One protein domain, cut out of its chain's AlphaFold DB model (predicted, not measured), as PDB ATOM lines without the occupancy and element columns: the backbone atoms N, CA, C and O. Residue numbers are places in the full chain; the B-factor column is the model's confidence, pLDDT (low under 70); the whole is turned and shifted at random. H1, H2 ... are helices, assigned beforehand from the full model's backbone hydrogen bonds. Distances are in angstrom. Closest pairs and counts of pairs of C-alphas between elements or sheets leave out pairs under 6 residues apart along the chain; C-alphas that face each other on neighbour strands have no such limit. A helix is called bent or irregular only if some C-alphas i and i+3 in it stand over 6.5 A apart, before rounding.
ATOM      1  N   PHE A 589     176.404 173.832 189.268       92.06
ATOM      2  CA  PHE A 589     177.248 172.641 189.147       92.06
ATOM      3  C   PHE A 589     176.553 171.318 189.518       92.06
ATOM      4  O   PHE A 589     176.882 170.284 188.941       92.06
ATOM      5  N   GLN A 590     175.574 171.326 190.430       92.00
ATOM      6  CA  GLN A 590     174.774 170.126 190.727       92.00
ATOM      7  C   GLN A 590     173.920 169.702 189.527       92.00
ATOM      8  O   GLN A 590     173.934 168.538 189.133       92.00
ATOM      9  N   ASP A 591     173.252 170.660 188.886       95.06
ATOM     10  CA  ASP A 591     172.457 170.403 187.684       95.06
ATOM     11  C   ASP A 591     173.363 170.007 186.504       95.06
ATOM     12  O   ASP A 591     173.009 169.148 185.698       95.06
ATOM     13  N   THR A 592     174.573 170.576 186.427       94.19
ATOM     14  CA  THR A 592     175.609 170.162 185.470       94.19
ATOM     15  C   THR A 592     175.976 168.688 185.621       94.19
ATOM     16  O   THR A 592     176.102 168.000 184.610       94.19
ATOM     17  N   ILE A 593     176.159 168.194 186.853       95.44
ATOM     18  CA  ILE A 593     176.462 166.775 187.103       95.44
ATOM     19  C   ILE A 593     175.323 165.903 186.570       95.44
ATOM     20  O   ILE A 593     175.590 164.980 185.803       95.44
ATOM     21  N   PHE A 594     174.073 166.247 186.897       96.56
ATOM     22  CA  PHE A 594     172.899 165.517 186.420       96.56
ATOM     23  C   PHE A 594     172.832 165.460 184.885       96.56
ATOM     24  O   PHE A 594     172.660 164.387 184.312       96.56
ATOM     25  N   GLU A 595     173.030 166.581 184.186       95.62
ATOM     26  CA  GLU A 595     173.018 166.579 182.714       95.62
ATOM     27  C   GLU A 595     174.175 165.758 182.113       95.62
ATOM     28  O   GLU A 595     173.986 165.074 181.106       95.62
ATOM     29  N   TRP A 596     175.363 165.739 182.725       96.75
ATOM     30  CA  TRP A 596     176.443 164.858 182.263       96.75
ATOM     31  C   TRP A 596     176.162 163.372 182.519       96.75
ATOM     32  O   TRP A 596     176.546 162.530 181.706       96.75
ATOM     33  N   GLU A 597     175.460 163.026 183.596       96.88
ATOM     34  CA  GLU A 597     174.968 161.661 183.816       96.88
ATOM     35  C   GLU A 597     173.930 161.264 182.754       96.88
ATOM     36  O   GLU A 597     173.956 160.138 182.247       96.88
ATOM     37  N   GLN A 598     173.090 162.206 182.318       96.50
ATOM     38  CA  GLN A 598     172.185 161.998 181.188       96.50
ATOM     39  C   GLN A 598     172.950 161.778 179.874       96.50
ATOM     40  O   GLN A 598     172.571 160.902 179.095       96.50
ATOM     41  N   VAL A 599     174.063 162.487 179.638       94.94
ATOM     42  CA  VAL A 599     174.960 162.207 178.498       94.94
ATOM     43  C   VAL A 599     175.481 160.767 178.553       94.94
ATOM     44  O   VAL A 599     175.412 160.068 177.542       94.94
ATOM     45  N   LEU A 600     175.947 160.294 179.714       95.31
ATOM     46  CA  LEU A 600     176.407 158.906 179.885       95.31
ATOM     47  C   LEU A 600     175.289 157.894 179.580       95.31
ATOM     48  O   LEU A 600     175.513 156.929 178.847       95.31
ATOM     49  N   SER A 601     174.078 158.151 180.081       95.81
ATOM     50  CA  SER A 601     172.889 157.335 179.809       95.81
ATOM     51  C   SER A 601     172.548 157.290 178.314       95.81
ATOM     52  O   SER A 601     172.296 156.218 177.764       95.81
ATOM     53  N   LEU A 602     172.606 158.430 177.612       93.94
ATOM     54  CA  LEU A 602     172.357 158.496 176.168       93.94
ATOM     55  C   LEU A 602     173.431 157.769 175.355       93.94
ATOM     56  O   LEU A 602     173.087 157.036 174.429       93.94
ATOM     57  N   VAL A 603     174.710 157.927 175.705       91.62
ATOM     58  CA  VAL A 603     175.824 157.206 175.064       91.62
ATOM     59  C   VAL A 603     175.632 155.695 175.200       91.62
ATOM     60  O   VAL A 603     175.802 154.965 174.226       91.62
ATOM     61  N   GLN A 604     175.202 155.222 176.373       92.12
ATOM     62  CA  GLN A 604     174.906 153.809 176.596       92.12
ATOM     63  C   GLN A 604     173.652 153.345 175.837       92.12
ATOM     64  O   GLN A 604     173.661 152.276 175.224       92.12
ATOM     65  N   LYS A 605     172.579 154.147 175.845       92.00
ATOM     66  CA  LYS A 605     171.329 153.877 175.114       92.00
ATOM     67  C   LYS A 605     171.565 153.760 173.607       92.00
ATOM     68  O   LYS A 605     170.933 152.943 172.944       92.00
ATOM     69  N   TYR A 606     172.459 154.580 173.066       89.94
ATOM     70  CA  TYR A 606     172.796 154.639 171.647       89.94
ATOM     71  C   TYR A 606     174.075 153.853 171.326       89.94
ATOM     72  O   TYR A 606     174.906 154.304 170.541       89.94
ATOM     73  N   SER A 607     174.213 152.647 171.883       84.81
ATOM     74  CA  SER A 607     175.394 151.780 171.719       84.81
ATOM     75  C   SER A 607     175.739 151.421 170.267       84.81
ATOM     76  O   SER A 607     176.884 151.097 169.965       84.81
ATOM     77  N   ASN A 608     174.774 151.516 169.348       75.81
ATOM     78  CA  ASN A 608     175.009 151.335 167.911       75.81
ATOM     79  C   ASN A 608     175.715 152.536 167.255       75.81
ATOM     80  O   ASN A 608     176.308 152.385 166.192       75.81
ATOM     81  N   SER A 609     175.624 153.724 167.859       78.00
ATOM     82  CA  SER A 609     176.208 154.971 167.344       78.00
ATOM     83  C   SER A 609     177.410 155.450 168.154       78.00
ATOM     84  O   SER A 609     178.211 156.227 167.636       78.00
ATOM     85  N   PHE A 610     177.534 155.014 169.409       81.31
ATOM     86  CA  PHE A 610     178.591 155.431 170.322       81.31
ATOM     87  C   PHE A 610     179.222 154.230 171.022       81.31
ATOM     88  O   PHE A 610     178.537 153.300 171.443       81.31
ATOM     89  N   LYS A 611     180.542 154.288 171.214       80.94
ATOM     90  CA  LYS A 611     181.254 153.344 172.080       80.94
ATOM     91  C   LYS A 611     180.900 153.623 173.542       80.94
ATOM     92  O   LYS A 611     180.981 154.769 173.982       80.94
ATOM     93  N   SER A 612     180.576 152.572 174.296       81.19
ATOM     94  CA  SER A 612     180.191 152.669 175.711       81.19
ATOM     95  C   SER A 612     181.271 153.302 176.595       81.19
ATOM     96  O   SER A 612     180.939 154.054 177.501       81.19
ATOM     97  N   GLU A 613     182.550 153.046 176.302       85.31
ATOM     98  CA  GLU A 613     183.719 153.654 176.961       85.31
ATOM     99  C   GLU A 613     184.603 154.416 175.949       85.31
ATOM    100  O   GLU A 613     185.816 154.234 175.911       85.31
ATOM    101  N   GLY A 614     183.991 155.219 175.067       83.69
ATOM    102  CA  GLY A 614     184.704 156.062 174.087       83.69
ATOM    103  C   GLY A 614     184.864 157.532 174.505       83.69
ATOM    104  O   GLY A 614     184.670 157.881 175.670       83.69
ATOM    105  N   PHE A 615     185.136 158.418 173.539       83.38
ATOM    106  CA  PHE A 615     185.372 159.852 173.754       83.38
ATOM    107  C   PHE A 615     184.314 160.526 174.628       83.38
ATOM    108  O   PHE A 615     184.640 161.169 175.619       83.38
ATOM    109  N   PHE A 616     183.030 160.389 174.275       86.00
ATOM    110  CA  PHE A 616     181.942 161.066 174.991       86.00
ATOM    111  C   PHE A 616     181.779 160.575 176.419       86.00
ATOM    112  O   PHE A 616     181.452 161.366 177.301       86.00
ATOM    113  N   TYR A 617     182.040 159.287 176.644       90.44
ATOM    114  CA  TYR A 617     182.111 158.739 177.985       90.44
ATOM    115  C   TYR A 617     183.252 159.412 178.750       90.44
ATOM    116  O   TYR A 617     183.018 159.990 179.806       90.44
ATOM    117  N   GLY A 618     184.462 159.426 178.181       89.56
ATOM    118  CA  GLY A 618     185.628 160.062 178.791       89.56
ATOM    119  C   GLY A 618     185.414 161.545 179.118       89.56
ATOM    120  O   GLY A 618     185.653 161.979 180.244       89.56
ATOM    121  N   LEU A 619     184.882 162.305 178.158       89.81
ATOM    122  CA  LEU A 619     184.530 163.716 178.309       89.81
ATOM    123  C   LEU A 619     183.519 163.936 179.440       89.81
ATOM    124  O   LEU A 619     183.722 164.824 180.270       89.81
ATOM    125  N   ALA A 620     182.441 163.149 179.480       93.38
ATOM    126  CA  ALA A 620     181.418 163.274 180.510       93.38
ATOM    127  C   ALA A 620     181.981 162.944 181.899       93.38
ATOM    128  O   ALA A 620     181.759 163.700 182.840       93.38
ATOM    129  N   GLN A 621     182.782 161.882 182.020       94.44
ATOM    130  CA  GLN A 621     183.441 161.500 183.273       94.44
ATOM    131  C   GLN A 621     184.360 162.617 183.800       94.44
ATOM    132  O   GLN A 621     184.235 163.033 184.955       94.44
ATOM    133  N   LEU A 622     185.232 163.173 182.951       91.44
ATOM    134  CA  LEU A 622     186.095 164.295 183.335       91.44
ATOM    135  C   LEU A 622     185.285 165.548 183.703       91.44
ATOM    136  O   LEU A 622     185.621 166.247 184.661       91.44
ATOM    137  N   SER A 623     184.199 165.822 182.980       93.12
ATOM    138  CA  SER A 623     183.353 166.992 183.229       93.12
ATOM    139  C   SER A 623     182.567 166.874 184.537       93.12
ATOM    140  O   SER A 623     182.456 167.861 185.264       93.12
ATOM    141  N   ILE A 624     182.096 165.671 184.887       94.69
ATOM    142  CA  ILE A 624     181.498 165.377 186.200       94.69
ATOM    143  C   ILE A 624     182.535 165.578 187.303       94.69
ATOM    144  O   ILE A 624     182.235 166.220 188.308       94.69
ATOM    145  N   SER A 625     183.760 165.076 187.116       92.44
ATOM    146  CA  SER A 625     184.847 165.280 188.080       92.44
ATOM    147  C   SER A 625     185.093 166.769 188.336       92.44
ATOM    148  O   SER A 625     185.113 167.195 189.492       92.44
ATOM    149  N   LEU A 626     185.212 167.580 187.278       90.81
ATOM    150  CA  LEU A 626     185.393 169.027 187.414       90.81
ATOM    151  C   LEU A 626     184.211 169.691 188.134       90.81
ATOM    152  O   LEU A 626     184.424 170.413 189.110       90.81
ATOM    153  N   ALA A 627     182.978 169.414 187.699       90.88
ATOM    154  CA  ALA A 627     181.782 169.996 188.303       90.88
ATOM    155  C   ALA A 627     181.676 169.635 189.792       90.88
ATOM    156  O   ALA A 627     181.397 170.502 190.613       90.88
ATOM    157  N   ARG A 628     181.995 168.392 190.179       89.75
ATOM    158  CA  ARG A 628     182.060 167.980 191.590       89.75
ATOM    159  C   ARG A 628     183.079 168.804 192.372       89.75
ATOM    160  O   ARG A 628     182.739 169.291 193.450       89.75
ATOM    161  N   ILE A 629     184.299 168.982 191.852       87.00
ATOM    162  CA  ILE A 629     185.329 169.802 192.512       87.00
ATOM    163  C   ILE A 629     184.822 171.231 192.748       87.00
ATOM    164  O   ILE A 629     184.970 171.756 193.854       87.00
ATOM    165  N   GLN A 630     184.195 171.835 191.740       87.19
ATOM    166  CA  GLN A 630     183.695 173.208 191.809       87.19
ATOM    167  C   GLN A 630     182.488 173.349 192.739       87.19
ATOM    168  O   GLN A 630     182.468 174.279 193.542       87.19
ATOM    169  N   THR A 631     181.546 172.397 192.736       86.69
ATOM    170  CA  THR A 631     180.443 172.359 193.713       86.69
ATOM    171  C   THR A 631     180.960 172.331 195.146       86.69
ATOM    172  O   THR A 631     180.428 172.991 196.042       86.69
ATOM    173  N   ALA A 632     182.012 171.547 195.380       81.69
ATOM    174  CA  ALA A 632     182.593 171.409 196.702       81.69
ATOM    175  C   ALA A 632     183.271 172.719 197.149       81.69
ATOM    176  O   ALA A 632     183.245 173.041 198.326       81.69
ATOM    177  N   ARG A 633     183.817 173.518 196.223       76.81
ATOM    178  CA  ARG A 633     184.360 174.857 196.523       76.81
ATOM    179  C   ARG A 633     183.284 175.927 196.707       76.81
ATOM    180  O   ARG A 633     183.490 176.850 197.487       76.81
ATOM    181  N   SER A 634     182.167 175.832 195.986       75.50
ATOM    182  CA  SER A 634     181.070 176.805 196.071       75.50
ATOM    183  C   SER A 634     180.176 176.605 197.299       75.50
ATOM    184  O   SER A 634     179.357 177.465 197.610       75.50
ATOM    185  N   THR A 635     180.296 175.468 197.988       71.75
ATOM    186  CA  THR A 635     179.565 175.193 199.226       71.75
ATOM    187  C   THR A 635     180.327 175.746 200.430       71.75
ATOM    188  O   THR A 635     181.525 175.539 200.584       71.75
ATOM    189  N   ILE A 636     179.614 176.466 201.302       58.62
ATOM    190  CA  ILE A 636     180.167 177.080 202.528       58.62
ATOM    191  C   ILE A 636     180.622 175.999 203.534       58.62
ATOM    192  O   ILE A 636     181.447 176.251 204.410       58.62
ATOM    193  N   ASP A 637     180.110 174.776 203.390       57.09
ATOM    194  CA  ASP A 637     180.414 173.648 204.260       57.09
ATOM    195  C   ASP A 637     181.690 172.908 203.818       57.09
ATOM    196  O   ASP A 637     181.671 171.948 203.042       57.09
ATOM    197  N   ALA A 638     182.830 173.360 204.343       56.19
ATOM    198  CA  ALA A 638     184.139 172.763 204.085       56.19
ATOM    199  C   ALA A 638     184.248 171.287 204.528       56.19
ATOM    200  O   ALA A 638     185.180 170.597 204.104       56.19
ATOM    201  N   SER A 639     183.317 170.773 205.345       56.50
ATOM    202  CA  SER A 639     183.346 169.391 205.845       56.50
ATOM    203  C   SER A 639     183.136 168.346 204.735       56.50
ATOM    204  O   SER A 639     183.745 167.271 204.767       56.50
ATOM    205  N   CYS A 640     182.393 168.694 203.679       53.72
ATOM    206  CA  CYS A 640     182.121 167.839 202.519       53.72
ATOM    207  C   CYS A 640     183.383 167.540 201.682       53.72
ATOM    208  O   CYS A 640     183.566 166.427 201.191       53.72
ATOM    209  N   ILE A 641     184.294 168.517 201.561       55.16
ATOM    210  CA  ILE A 641     185.555 168.424 200.789       55.16
ATOM    211  C   ILE A 641     186.596 167.538 201.503       55.16
ATOM    212  O   ILE A 641     187.571 167.065 200.899       55.16
ATOM    213  N   VAL A 642     186.430 167.342 202.813       55.75
ATOM    214  CA  VAL A 642     187.367 166.608 203.675       55.75
ATOM    215  C   VAL A 642     187.018 165.121 203.757       55.75
ATOM    216  O   VAL A 642     187.902 164.319 204.051       55.75
ATOM    217  N   SER A 643     185.787 164.726 203.406       72.50
ATOM    218  CA  SER A 643     185.408 163.313 203.390       72.50
ATOM    219  C   SER A 643     186.254 162.514 202.396       72.50
ATOM    220  O   SER A 643     186.298 162.789 201.191       72.50
ATOM    221  N   GLN A 644     186.916 161.482 202.912       74.81
ATOM    222  CA  GLN A 644     187.753 160.589 202.123       74.81
ATOM    223  C   GLN A 644     186.937 159.799 201.089       74.81
ATOM    224  O   GLN A 644     187.455 159.527 200.007       74.81
ATOM    225  N   SER A 645     185.658 159.514 201.368       80.88
ATOM    226  CA  SER A 645     184.757 158.859 200.410       80.88
ATOM    227  C   SER A 645     184.455 159.756 199.211       80.88
ATOM    228  O   SER A 645     184.631 159.334 198.075       80.88
ATOM    229  N   TRP A 646     184.121 161.032 199.437       84.50
ATOM    230  CA  TRP A 646     183.840 161.969 198.344       84.50
ATOM    231  C   TRP A 646     185.055 162.165 197.429       84.50
ATOM    232  O   TRP A 646     184.910 162.235 196.204       84.50
ATOM    233  N   ARG A 647     186.263 162.245 198.011       80.06
ATOM    234  CA  ARG A 647     187.515 162.345 197.245       80.06
ATOM    235  C   ARG A 647     187.757 161.099 196.402       80.06
ATOM    236  O   ARG A 647     188.105 161.247 195.235       80.06
ATOM    237  N   ALA A 648     187.562 159.910 196.974       83.69
ATOM    238  CA  ALA A 648     187.701 158.646 196.256       83.69
ATOM    239  C   ALA A 648     186.693 158.545 195.101       83.69
ATOM    240  O   ALA A 648     187.092 158.263 193.974       83.69
ATOM    241  N   ASP A 649     185.425 158.878 195.348       86.00
ATOM    242  CA  ASP A 649     184.374 158.852 194.329       86.00
ATOM    243  C   ASP A 649     184.672 159.829 193.191       86.00
ATOM    244  O   ASP A 649     184.601 159.470 192.023       86.00
ATOM    245  N   THR A 650     185.045 161.072 193.510       86.38
ATOM    246  CA  THR A 650     185.326 162.101 192.494       86.38
ATOM    247  C   THR A 650     186.568 161.742 191.678       86.38
ATOM    248  O   THR A 650     186.565 161.866 190.454       86.38
ATOM    249  N   ARG A 651     187.603 161.213 192.341       85.94
ATOM    250  CA  ARG A 651     188.801 160.692 191.681       85.94
ATOM    251  C   ARG A 651     188.476 159.517 190.756       85.94
ATOM    252  O   ARG A 651     189.044 159.432 189.675       85.94
ATOM    253  N   GLN A 652     187.509 158.676 191.119       91.69
ATOM    254  CA  GLN A 652     187.063 157.575 190.271       91.69
ATOM    255  C   GLN A 652     186.510 158.064 188.920       91.69
ATOM    256  O   GLN A 652     186.782 157.430 187.902       91.69
ATOM    257  N   TYR A 653     185.759 159.174 188.885       91.50
ATOM    258  CA  TYR A 653     185.307 159.781 187.621       91.50
ATOM    259  C   TYR A 653     186.502 160.255 186.785       91.50
ATOM    260  O   TYR A 653     186.568 159.975 185.591       91.50
ATOM    261  N   PHE A 654     187.477 160.916 187.412       89.88
ATOM    262  CA  PHE A 654     188.700 161.340 186.729       89.88
ATOM    263  C   PHE A 654     189.454 160.153 186.111       89.88
ATOM    264  O   PHE A 654     189.704 160.148 184.906       89.88
ATOM    265  N   ASP A 655     189.735 159.115 186.902       88.88
ATOM    266  CA  ASP A 655     190.495 157.945 186.451       88.88
ATOM    267  C   ASP A 655     189.756 157.186 185.339       88.88
ATOM    268  O   ASP A 655     190.370 156.780 184.351       88.88
ATOM    269  N   LYS A 656     188.425 157.039 185.442       91.25
ATOM    270  CA  LYS A 656     187.593 156.465 184.368       91.25
ATOM    271  C   LYS A 656     187.671 157.297 183.093       91.25
ATOM    272  O   LYS A 656     187.804 156.729 182.009       91.25
ATOM    273  N   GLY A 657     187.605 158.622 183.225       89.50
ATOM    274  CA  GLY A 657     187.715 159.558 182.112       89.50
ATOM    275  C   GLY A 657     189.049 159.432 181.387       89.50
ATOM    276  O   GLY A 657     189.080 159.175 180.184       89.50
ATOM    277  N   CYS A 658     190.154 159.518 182.129       86.06
ATOM    278  CA  CYS A 658     191.501 159.341 181.597       86.06
ATOM    279  C   CYS A 658     191.689 157.954 180.974       86.06
ATOM    280  O   CYS A 658     192.170 157.856 179.850       86.06
ATOM    281  N   ALA A 659     191.271 156.881 181.652       87.62
ATOM    282  CA  ALA A 659     191.440 155.524 181.146       87.62
ATOM    283  C   ALA A 659     190.665 155.281 179.843       87.62
ATOM    284  O   ALA A 659     191.191 154.609 178.955       87.62
ATOM    285  N   ALA A 660     189.448 155.820 179.716       86.31
ATOM    286  CA  ALA A 660     188.665 155.745 178.484       86.31
ATOM    287  C   ALA A 660     189.349 156.512 177.342       86.31
ATOM    288  O   ALA A 660     189.548 155.958 176.265       86.31
ATOM    289  N   LEU A 661     189.794 157.748 177.595       83.06
ATOM    290  CA  LEU A 661     190.471 158.578 176.591       83.06
ATOM    291  C   LEU A 661     191.844 158.024 176.188       83.06
ATOM    292  O   LEU A 661     192.236 158.141 175.033       83.06
ATOM    293  N   VAL A 662     192.581 157.375 177.095       82.38
ATOM    294  CA  VAL A 662     193.846 156.692 176.766       82.38
ATOM    295  C   VAL A 662     193.588 155.474 175.878       82.38
ATOM    296  O   VAL A 662     194.241 155.350 174.843       82.38
ATOM    297  N   ARG A 663     192.619 154.622 176.249       76.94
ATOM    298  CA  ARG A 663     192.234 153.399 175.512       76.94
ATOM    299  C   ARG A 663     191.510 153.662 174.197       76.94
ATOM    300  O   ARG A 663     191.299 152.740 173.419       76.94
ATOM    301  N   GLU A 664     191.074 154.891 173.966       70.06
ATOM    302  CA  GLU A 664     190.369 155.236 172.748       70.06
ATOM    303  C   GLU A 664     191.295 155.125 171.523       70.06
ATOM    304  O   GLU A 664     192.024 156.054 171.199       70.06
ATOM    305  N   ASP A 665     191.263 153.997 170.819       57.06
ATOM    306  CA  ASP A 665     192.036 153.805 169.577       57.06
ATOM    307  C   ASP A 665     191.520 154.655 168.401       57.06
ATOM    308  O   ASP A 665     192.158 154.732 167.358       57.06
ATOM    309  N   THR A 666     190.347 155.276 168.554       51.25
ATOM    310  CA  THR A 666     189.629 155.979 167.485       51.25
ATOM    311  C   THR A 666     189.038 157.282 168.011       51.25
ATOM    312  O   THR A 666     188.072 157.250 168.776       51.25
ATOM    313  N   ASN A 667     189.574 158.422 167.601       47.12
ATOM    314  CA  ASN A 667     188.958 159.718 167.829       47.12
ATOM    315  C   ASN A 667     187.760 159.906 166.892       47.12
ATOM    316  O   ASN A 667     187.891 160.406 165.771       47.12
ATOM    317  N   TYR A 668     186.559 159.619 167.393       44.94
ATOM    318  CA  TYR A 668     185.338 160.053 166.724       44.94
ATOM    319  C   TYR A 668     185.418 161.561 166.442       44.94
ATOM    320  O   TYR A 668     185.511 162.377 167.360       44.94
ATOM    321  N   TRP A 669     185.394 161.951 165.165       45.06
ATOM    322  CA  TRP A 669     185.295 163.361 164.816       45.06
ATOM    323  C   TRP A 669     183.904 163.868 165.203       45.06
ATOM    324  O   TRP A 669     182.885 163.474 164.631       45.06
ATOM    325  N   ILE A 670     183.885 164.754 166.194       50.59
ATOM    326  CA  ILE A 670     182.713 165.503 166.618       50.59
ATOM    327  C   ILE A 670     182.781 166.846 165.890       50.59
ATOM    328  O   ILE A 670     183.726 167.604 166.113       50.59
ATOM    329  N   PRO A 671     181.786 167.208 165.068       42.31
ATOM    330  CA  PRO A 671     181.756 168.513 164.409       42.31
ATOM    331  C   PRO A 671     181.700 169.724 165.369       42.31
ATOM    332  O   PRO A 671     181.594 170.846 164.896       42.31
ATOM    333  N   THR A 672     181.701 169.516 166.693       46.78
ATOM    334  CA  THR A 672     180.981 170.383 167.643       46.78
ATOM    335  C   THR A 672     181.712 170.631 168.953       46.78
ATOM    336  O   THR A 672     181.340 171.531 169.694       46.78
ATOM    337  N   LEU A 673     182.755 169.858 169.245       56.47
ATOM    338  CA  LEU A 673     183.679 170.143 170.332       56.47
ATOM    339  C   LEU A 673     185.086 170.111 169.740       56.47
ATOM    340  O   LEU A 673     185.487 169.066 169.219       56.47
ATOM    341  N   PRO A 674     185.826 171.231 169.751       53.84
ATOM    342  CA  PRO A 674     187.201 171.215 169.284       53.84
ATOM    343  C   PRO A 674     188.011 170.227 170.136       53.84
ATOM    344  O   PRO A 674     187.753 170.066 171.329       53.84
ATOM    345  N   ARG A 675     189.013 169.561 169.541       54.84
ATOM    346  CA  ARG A 675     189.898 168.633 170.282       54.84
ATOM    347  C   ARG A 675     190.594 169.305 171.476       54.84
ATOM    348  O   ARG A 675     191.024 168.608 172.386       54.84
ATOM    349  N   THR A 676     190.634 170.639 171.505       60.69
ATOM    350  CA  THR A 676     191.127 171.466 172.615       60.69
ATOM    351  C   THR A 676     190.294 171.356 173.896       60.69
ATOM    352  O   THR A 676     190.819 171.633 174.968       60.69
ATOM    353  N   VAL A 677     189.041 170.883 173.828       70.69
ATOM    354  CA  VAL A 677     188.168 170.749 175.010       70.69
ATOM    355  C   VAL A 677     188.782 169.838 176.071       70.69
ATOM    356  O   VAL A 677     188.648 170.121 177.258       70.69
ATOM    357  N   ILE A 678     189.471 168.764 175.668       77.56
ATOM    358  CA  ILE A 678     190.116 167.847 176.614       77.56
ATOM    359  C   ILE A 678     191.304 168.529 177.319       77.56
ATOM    360  O   ILE A 678     191.295 168.563 178.550       77.56
ATOM    361  N   PRO A 679     192.276 169.137 176.612       73.81
ATOM    362  CA  PRO A 679     193.309 169.962 177.237       73.81
ATOM    363  C   PRO A 679     192.785 171.056 178.168       73.81
ATOM    364  O   PRO A 679     193.295 171.192 179.279       73.81
ATOM    365  N   ASP A 680     191.759 171.802 177.754       74.69
ATOM    366  CA  ASP A 680     191.174 172.873 178.568       74.69
ATOM    367  C   ASP A 680     190.573 172.319 179.864       74.69
ATOM    368  O   ASP A 680     190.731 172.894 180.943       74.69
ATOM    369  N   LEU A 681     189.892 171.175 179.766       80.56
ATOM    370  CA  LEU A 681     189.283 170.499 180.902       80.56
ATOM    371  C   LEU A 681     190.340 169.946 181.862       80.56
ATOM    372  O   LEU A 681     190.222 170.133 183.071       80.56
ATOM    373  N   LEU A 682     191.394 169.319 181.335       82.31
ATOM    374  CA  LEU A 682     192.510 168.809 182.132       82.31
ATOM    375  C   LEU A 682     193.267 169.943 182.830       82.31
ATOM    376  O   LEU A 682     193.542 169.827 184.021       82.31
ATOM    377  N   SER A 683     193.525 171.053 182.134       82.06
ATOM    378  CA  SER A 683     194.158 172.250 182.706       82.06
ATOM    379  C   SER A 683     193.336 172.824 183.865       82.06
ATOM    380  O   SER A 683     193.874 173.095 184.941       82.06
ATOM    381  N   LYS A 684     192.007 172.913 183.704       83.38
ATOM    382  CA  LYS A 684     191.092 173.324 184.782       83.38
ATOM    383  C   LYS A 684     191.100 172.344 185.952       83.38
ATOM    384  O   LYS A 684     191.145 172.766 187.098       83.38
ATOM    385  N   ILE A 685     191.084 171.036 185.704       82.44
ATOM    386  CA  ILE A 685     191.153 170.044 186.787       82.44
ATOM    387  C   ILE A 685     192.493 170.145 187.526       82.44
ATOM    388  O   ILE A 685     192.513 170.086 188.752       82.44
ATOM    389  N   GLN A 686     193.599 170.342 186.808       82.00
ATOM    390  CA  GLN A 686     194.932 170.470 187.390       82.00
ATOM    391  C   GLN A 686     195.077 171.748 188.228       82.00
ATOM    392  O   GLN A 686     195.626 171.687 189.328       82.00
ATOM    393  N   SER A 687     194.549 172.886 187.765       80.12
ATOM    394  CA  SER A 687     194.547 174.130 188.549       80.12
ATOM    395  C   SER A 687     193.677 174.014 189.807       80.12
ATOM    396  O   SER A 687     194.003 174.554 190.866       80.12
ATOM    397  N   GLU A 688     192.591 173.248 189.726       77.06
ATOM    398  CA  GLU A 688     191.672 173.011 190.832       77.06
ATOM    399  C   GLU A 688     192.194 171.959 191.839       77.06
ATOM    400  O   GLU A 688     191.954 172.072 193.052       77.06
ATOM    401  N   LYS A 689     192.910 170.933 191.357       77.69
ATOM    402  CA  LYS A 689     193.464 169.799 192.119       77.69
ATOM    403  C   LYS A 689     194.819 169.345 191.536       77.69
ATOM    404  O   LYS A 689     194.884 168.332 190.837       77.69
ATOM    405  N   PRO A 690     195.931 170.005 191.908       61.19
ATOM    406  CA  PRO A 690     197.249 169.731 191.322       61.19
ATOM    407  C   PRO A 690     197.790 168.322 191.599       61.19
ATOM    408  O   PRO A 690     198.687 167.857 190.909       61.19
ATOM    409  N   THR A 691     197.250 167.620 192.599       71.38
ATOM    410  CA  THR A 691     197.686 166.274 193.002       71.38
ATOM    411  C   THR A 691     196.968 165.139 192.267       71.38
ATOM    412  O   THR A 691     197.213 163.970 192.566       71.38
ATOM    413  N   TRP A 692     196.029 165.442 191.361       66.75
ATOM    414  CA  TRP A 692     195.128 164.437 190.788       66.75
ATOM    415  C   TRP A 692     195.603 163.760 189.498       66.75
ATOM    416  O   TRP A 692     194.917 162.876 189.009       66.75
ATOM    417  N   GLY A 693     196.805 164.038 189.008       60.34
ATOM    418  CA  GLY A 693     197.400 163.222 187.950       60.34
ATOM    419  C   GLY A 693     198.914 163.254 188.003       60.34
ATOM    420  O   GLY A 693     199.510 164.183 188.551       60.34
ATOM    421  N   THR A 694     199.529 162.205 187.468       61.72
ATOM    422  CA  THR A 694     200.971 162.211 187.230       61.72
ATOM    423  C   THR A 694     201.274 163.109 186.033       61.72
ATOM    424  O   THR A 694     200.480 163.198 185.095       61.72
ATOM    425  N   GLU A 695     202.425 163.782 186.050       61.50
ATOM    426  CA  GLU A 695     202.877 164.615 184.926       61.50
ATOM    427  C   GLU A 695     202.878 163.814 183.606       61.50
ATOM    428  O   GLU A 695     202.505 164.338 182.562       61.50
ATOM    429  N   ASP A 696     203.152 162.506 183.684       64.88
ATOM    430  CA  ASP A 696     203.131 161.549 182.571       64.88
ATOM    431  C   ASP A 696     201.716 161.258 182.012       64.88
ATOM    432  O   ASP A 696     201.536 161.173 180.798       64.88
ATOM    433  N   GLU A 697     200.678 161.144 182.852       67.00
ATOM    434  CA  GLU A 697     199.288 160.938 182.396       67.00
ATOM    435  C   GLU A 697     198.725 162.172 181.685       67.00
ATOM    436  O   GLU A 697     198.105 162.056 180.621       67.00
ATOM    437  N   PHE A 698     198.970 163.358 182.250       69.25
ATOM    438  CA  PHE A 698     198.591 164.619 181.618       69.25
ATOM    439  C   PHE A 698     199.348 164.825 180.309       69.25
ATOM    440  O   PHE A 698     198.730 165.189 179.311       69.25
ATOM    441  N   LEU A 699     200.649 164.523 180.281       67.69
ATOM    442  CA  LEU A 699     201.471 164.632 179.081       67.69
ATOM    443  C   LEU A 699     201.008 163.669 177.980       67.69
ATOM    444  O   LEU A 699     200.882 164.089 176.833       67.69
ATOM    445  N   LYS A 700     200.676 162.410 178.300       72.69
ATOM    446  CA  LYS A 700     200.138 161.440 177.322       72.69
ATOM    447  C   LYS A 700     198.815 161.899 176.716       72.69
ATOM    448  O   LYS A 700     198.626 161.805 175.503       72.69
ATOM    449  N   LEU A 701     197.899 162.413 177.538       71.56
ATOM    450  CA  LEU A 701     196.623 162.939 177.048       71.56
ATOM    451  C   LEU A 701     196.803 164.247 176.268       71.56
ATOM    452  O   LEU A 701     196.158 164.413 175.238       71.56
ATOM    453  N   GLN A 702     197.705 165.137 176.684       68.44
ATOM    454  CA  GLN A 702     198.049 166.344 175.925       68.44
ATOM    455  C   GLN A 702     198.725 166.021 174.587       68.44
ATOM    456  O   GLN A 702     198.447 166.684 173.596       68.44
ATOM    457  N   GLN A 703     199.577 164.996 174.517       68.56
ATOM    458  CA  GLN A 703     200.176 164.540 173.258       68.56
ATOM    459  C   GLN A 703     199.123 163.952 172.311       68.56
ATOM    460  O   GLN A 703     199.173 164.190 171.106       68.56
ATOM    461  N   LYS A 704     198.149 163.209 172.853       69.69
ATOM    462  CA  LYS A 704     197.062 162.595 172.077       69.69
ATOM    463  C   LYS A 704     196.008 163.608 171.613       69.69
ATOM    464  O   LYS A 704     195.510 163.517 170.491       69.69
ATOM    465  N   TYR A 705     195.694 164.587 172.456       69.12
ATOM    466  CA  TYR A 705     194.770 165.684 172.181       69.12
ATOM    467  C   TYR A 705     195.545 167.007 172.250       69.12
ATOM    468  O   TYR A 705     195.453 167.707 173.254       69.12
ATOM    469  N   PRO A 706     196.348 167.359 171.230       55.75
ATOM    470  CA  PRO A 706     197.212 168.529 171.297       55.75
ATOM    471  C   PRO A 706     196.417 169.820 171.482       55.75
ATOM    472  O   PRO A 706     195.397 170.057 170.826       55.75
ATOM    473  N   TYR A 707     196.929 170.673 172.368       43.56
ATOM    474  CA  TYR A 707     196.503 172.058 172.498       43.56
ATOM    475  C   TYR A 707     196.840 172.784 171.192       43.56
ATOM    476  O   TYR A 707     198.008 172.978 170.863       43.56
ATOM    477  N   LEU A 708     195.824 173.177 170.427       42.41
ATOM    478  CA  LEU A 708     195.992 174.221 169.426       42.41
ATOM    479  C   LEU A 708     195.689 175.527 170.150       42.41
ATOM    480  O   LEU A 708     194.544 175.701 170.569       42.41
ATOM    481  N   PRO A 709     196.672 176.420 170.353       34.75
ATOM    482  CA  PRO A 709     196.388 177.703 170.964       34.75
ATOM    483  C   PRO A 709     195.387 178.427 170.064       34.75
ATOM    484  O   PRO A 709     195.730 178.884 168.973       34.75
ATOM    485  N   VAL A 710     194.137 178.530 170.519       38.84
ATOM    486  CA  VAL A 710     193.241 179.585 170.048       38.84
ATOM    487  C   VAL A 710     193.993 180.853 170.389       38.84
ATOM    488  O   VAL A 710     194.263 181.099 171.562       38.84
ATOM    489  N   SER A 711     194.472 181.584 169.382       33.06
ATOM    490  CA  SER A 711     195.354 182.713 169.639       33.06
ATOM    491  C   SER A 711     194.630 183.694 170.568       33.06
ATOM    492  O   SER A 711     193.729 184.414 170.133       33.06
ATOM    493  N   GLU A 712     195.044 183.753 171.835       33.59
ATOM    494  CA  GLU A 712     194.556 184.725 172.826       33.59
ATOM    495  C   GLU A 712     194.712 186.171 172.316       33.59
ATOM    496  O   GLU A 712     194.025 187.088 172.758       33.59
ATOM    497  N   LYS A 713     195.542 186.376 171.284       34.53
ATOM    498  CA  LYS A 713     195.789 187.658 170.618       34.53
ATOM    499  C   LYS A 713     194.584 188.300 169.913       34.53
ATOM    500  O   LYS A 713     194.712 189.455 169.523       34.53
ATOM    501  N   ARG A 714     193.432 187.635 169.731       40.34
ATOM    502  CA  ARG A 714     192.269 188.255 169.044       40.34
ATOM    503  C   ARG A 714     191.157 188.781 169.956       40.34
ATOM    504  O   ARG A 714     190.419 189.658 169.518       40.34
ATOM    505  N   GLN A 715     191.073 188.358 171.221       38.59
ATOM    506  CA  GLN A 715     190.045 188.878 172.143       38.59
ATOM    507  C   GLN A 715     190.319 190.321 172.604       38.59
ATOM    508  O   GLN A 715     189.383 191.070 172.876       38.59
ATOM    509  N   GLN A 716     191.580 190.763 172.602       35.00
ATOM    510  CA  GLN A 716     191.935 192.126 173.021       35.00
ATOM    511  C   GLN A 716     191.637 193.206 171.965       35.00
ATOM    512  O   GLN A 716     191.507 194.369 172.327       35.00
ATOM    513  N   GLY A 717     191.474 192.853 170.683       30.66
ATOM    514  CA  GLY A 717     191.257 193.839 169.611       30.66
ATOM    515  C   GLY A 717     189.806 194.304 169.422       30.66
ATOM    516  O   GLY A 717     189.580 195.365 168.844       30.66
ATOM    517  N   LEU A 718     188.826 193.524 169.896       31.30
ATOM    518  CA  LEU A 718     187.393 193.836 169.772       31.30
ATOM    519  C   LEU A 718     186.826 194.496 171.035       31.30
ATOM    520  O   LEU A 718     186.004 195.398 170.920       31.30
ATOM    521  N   SER A 719     187.322 194.133 172.224       29.84
ATOM    522  CA  SER A 719     186.911 194.789 173.475       29.84
ATOM    523  C   SER A 719     187.507 196.189 173.661       29.84
ATOM    524  O   SER A 719     187.054 196.909 174.539       29.84
ATOM    525  N   SER A 720     188.522 196.576 172.880       27.95
ATOM    526  CA  SER A 720     189.110 197.924 172.920       27.95
ATOM    527  C   SER A 720     188.558 198.863 171.840       27.95
ATOM    528  O   SER A 720     189.055 199.979 171.698       27.95
ATOM    529  N   ARG A 721     187.617 198.392 171.009       32.94
ATOM    530  CA  ARG A 721     187.003 199.157 169.905       32.94
ATOM    531  C   ARG A 721     185.474 199.281 170.004       32.94
ATOM    532  O   ARG A 721     184.892 199.959 169.162       32.94
ATOM    533  N   ILE A 722     184.856 198.659 171.009       30.67
ATOM    534  CA  ILE A 722     183.524 199.009 171.533       30.67
ATOM    535  C   ILE A 722     183.768 199.889 172.752       30.67
ATOM    536  O   ILE A 722     183.051 200.903 172.890       30.67
TER     537      ILE A 722
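AT A GLANCE: This is residues 589 to 722 of the 722 residues of an uncharacterized protein of Penicillium antarcticum (UniProt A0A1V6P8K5). H2 stands in the middle of a bundle of helices, with H1, H4 and H5 packed round it along its length and H6 on the side of H4 and H5 away from H2, more loosely set. Short H3 is at the turn between H2 and H4, and the tail of residues 711 to 722, which holds H7, sticks out. The printed part has 134 residues with seven named helices, H1 to H7 in order, and no named strand; the class is all helix. It is compact, with a radius of gyration of the C-alphas of 16.4 A, and spans 49 by 43 by 31 A, while the body without the tail spans 41 by 33 by 25 A.

IN THESE COORDINATES: H1, residues 589 to 605, begins at C-alpha 589, (177.248, 172.641, 189.147), and is 24.2 A long. H2, residues 615 to 634, is 28.4 A long. H3 is residues 639 to 642. H4, residues 644 to 663, is 27.9 A long and begins at C-alpha 644, (187.753, 160.589, 202.123). H5 is residues 677 to 688, 16.4 A, and H6 is residues 695 to 704, 14.2 A. H7, residues 712 to 718, ends at C-alpha 718, (187.393, 193.836, 169.772); it is neither bent nor irregular, but only just: C-alphas 713 and 716 are 6.4 A apart.

HOW THE PARTS SIT: H2 is the hub, touching four helices. H1 and H2 form a helical hairpin, at a shallow tilt of 16 degrees, opposite ways; their closest C-alphas, of Ile 593 and Ile 624, are 5.3 A apart. H2, H4, H5 and H6 make an up-and-down bundle, each helix running against the one before it in the chain. H2 touches H4 at a shallow tilt of 26 degrees, opposite ways, closest at the C-alphas of Gly 618 and Gly 657, 4.0 A. H2 touches H5 at 29 degrees, a shallow tilt, the same way, closest at the C-alphas of Leu 626 and Ile 685, 5.9 A. H2 and H3 only just touch, with 3 pairs of C-alphas within 8 A, and only at the corner. H4 touches H6 with residues 658 to 662 alone, at a steep tilt of 38 degrees; the closest C-alphas, of Val 662 and Leu 701, are 6.8 A apart. H5 and H6, a helical hairpin, only just touch, with 3 pairs within 8 A. H4 and H5 are near each other, and H7 touches no helix. In H1, H2, H4, H5 and H6 every O i to N i+4 pair is within hydrogen-bond range; H3 is too short for one, and H7 has 0 of 3, with 0 of 4 O i to N i+3 pairs.

THE WHOLE: The C-alphas of Ser 645 and Arg 721, the two farthest apart, are 50.6 A apart. The printed part has no cut and ends at Ile 722, the chain's last residue. The link from H4 to H5, 13 residues, is long. The mean pLDDT of the printed part is 72.7; 49 residues are under 70, among them residues 665 to 676 and 702 to 722.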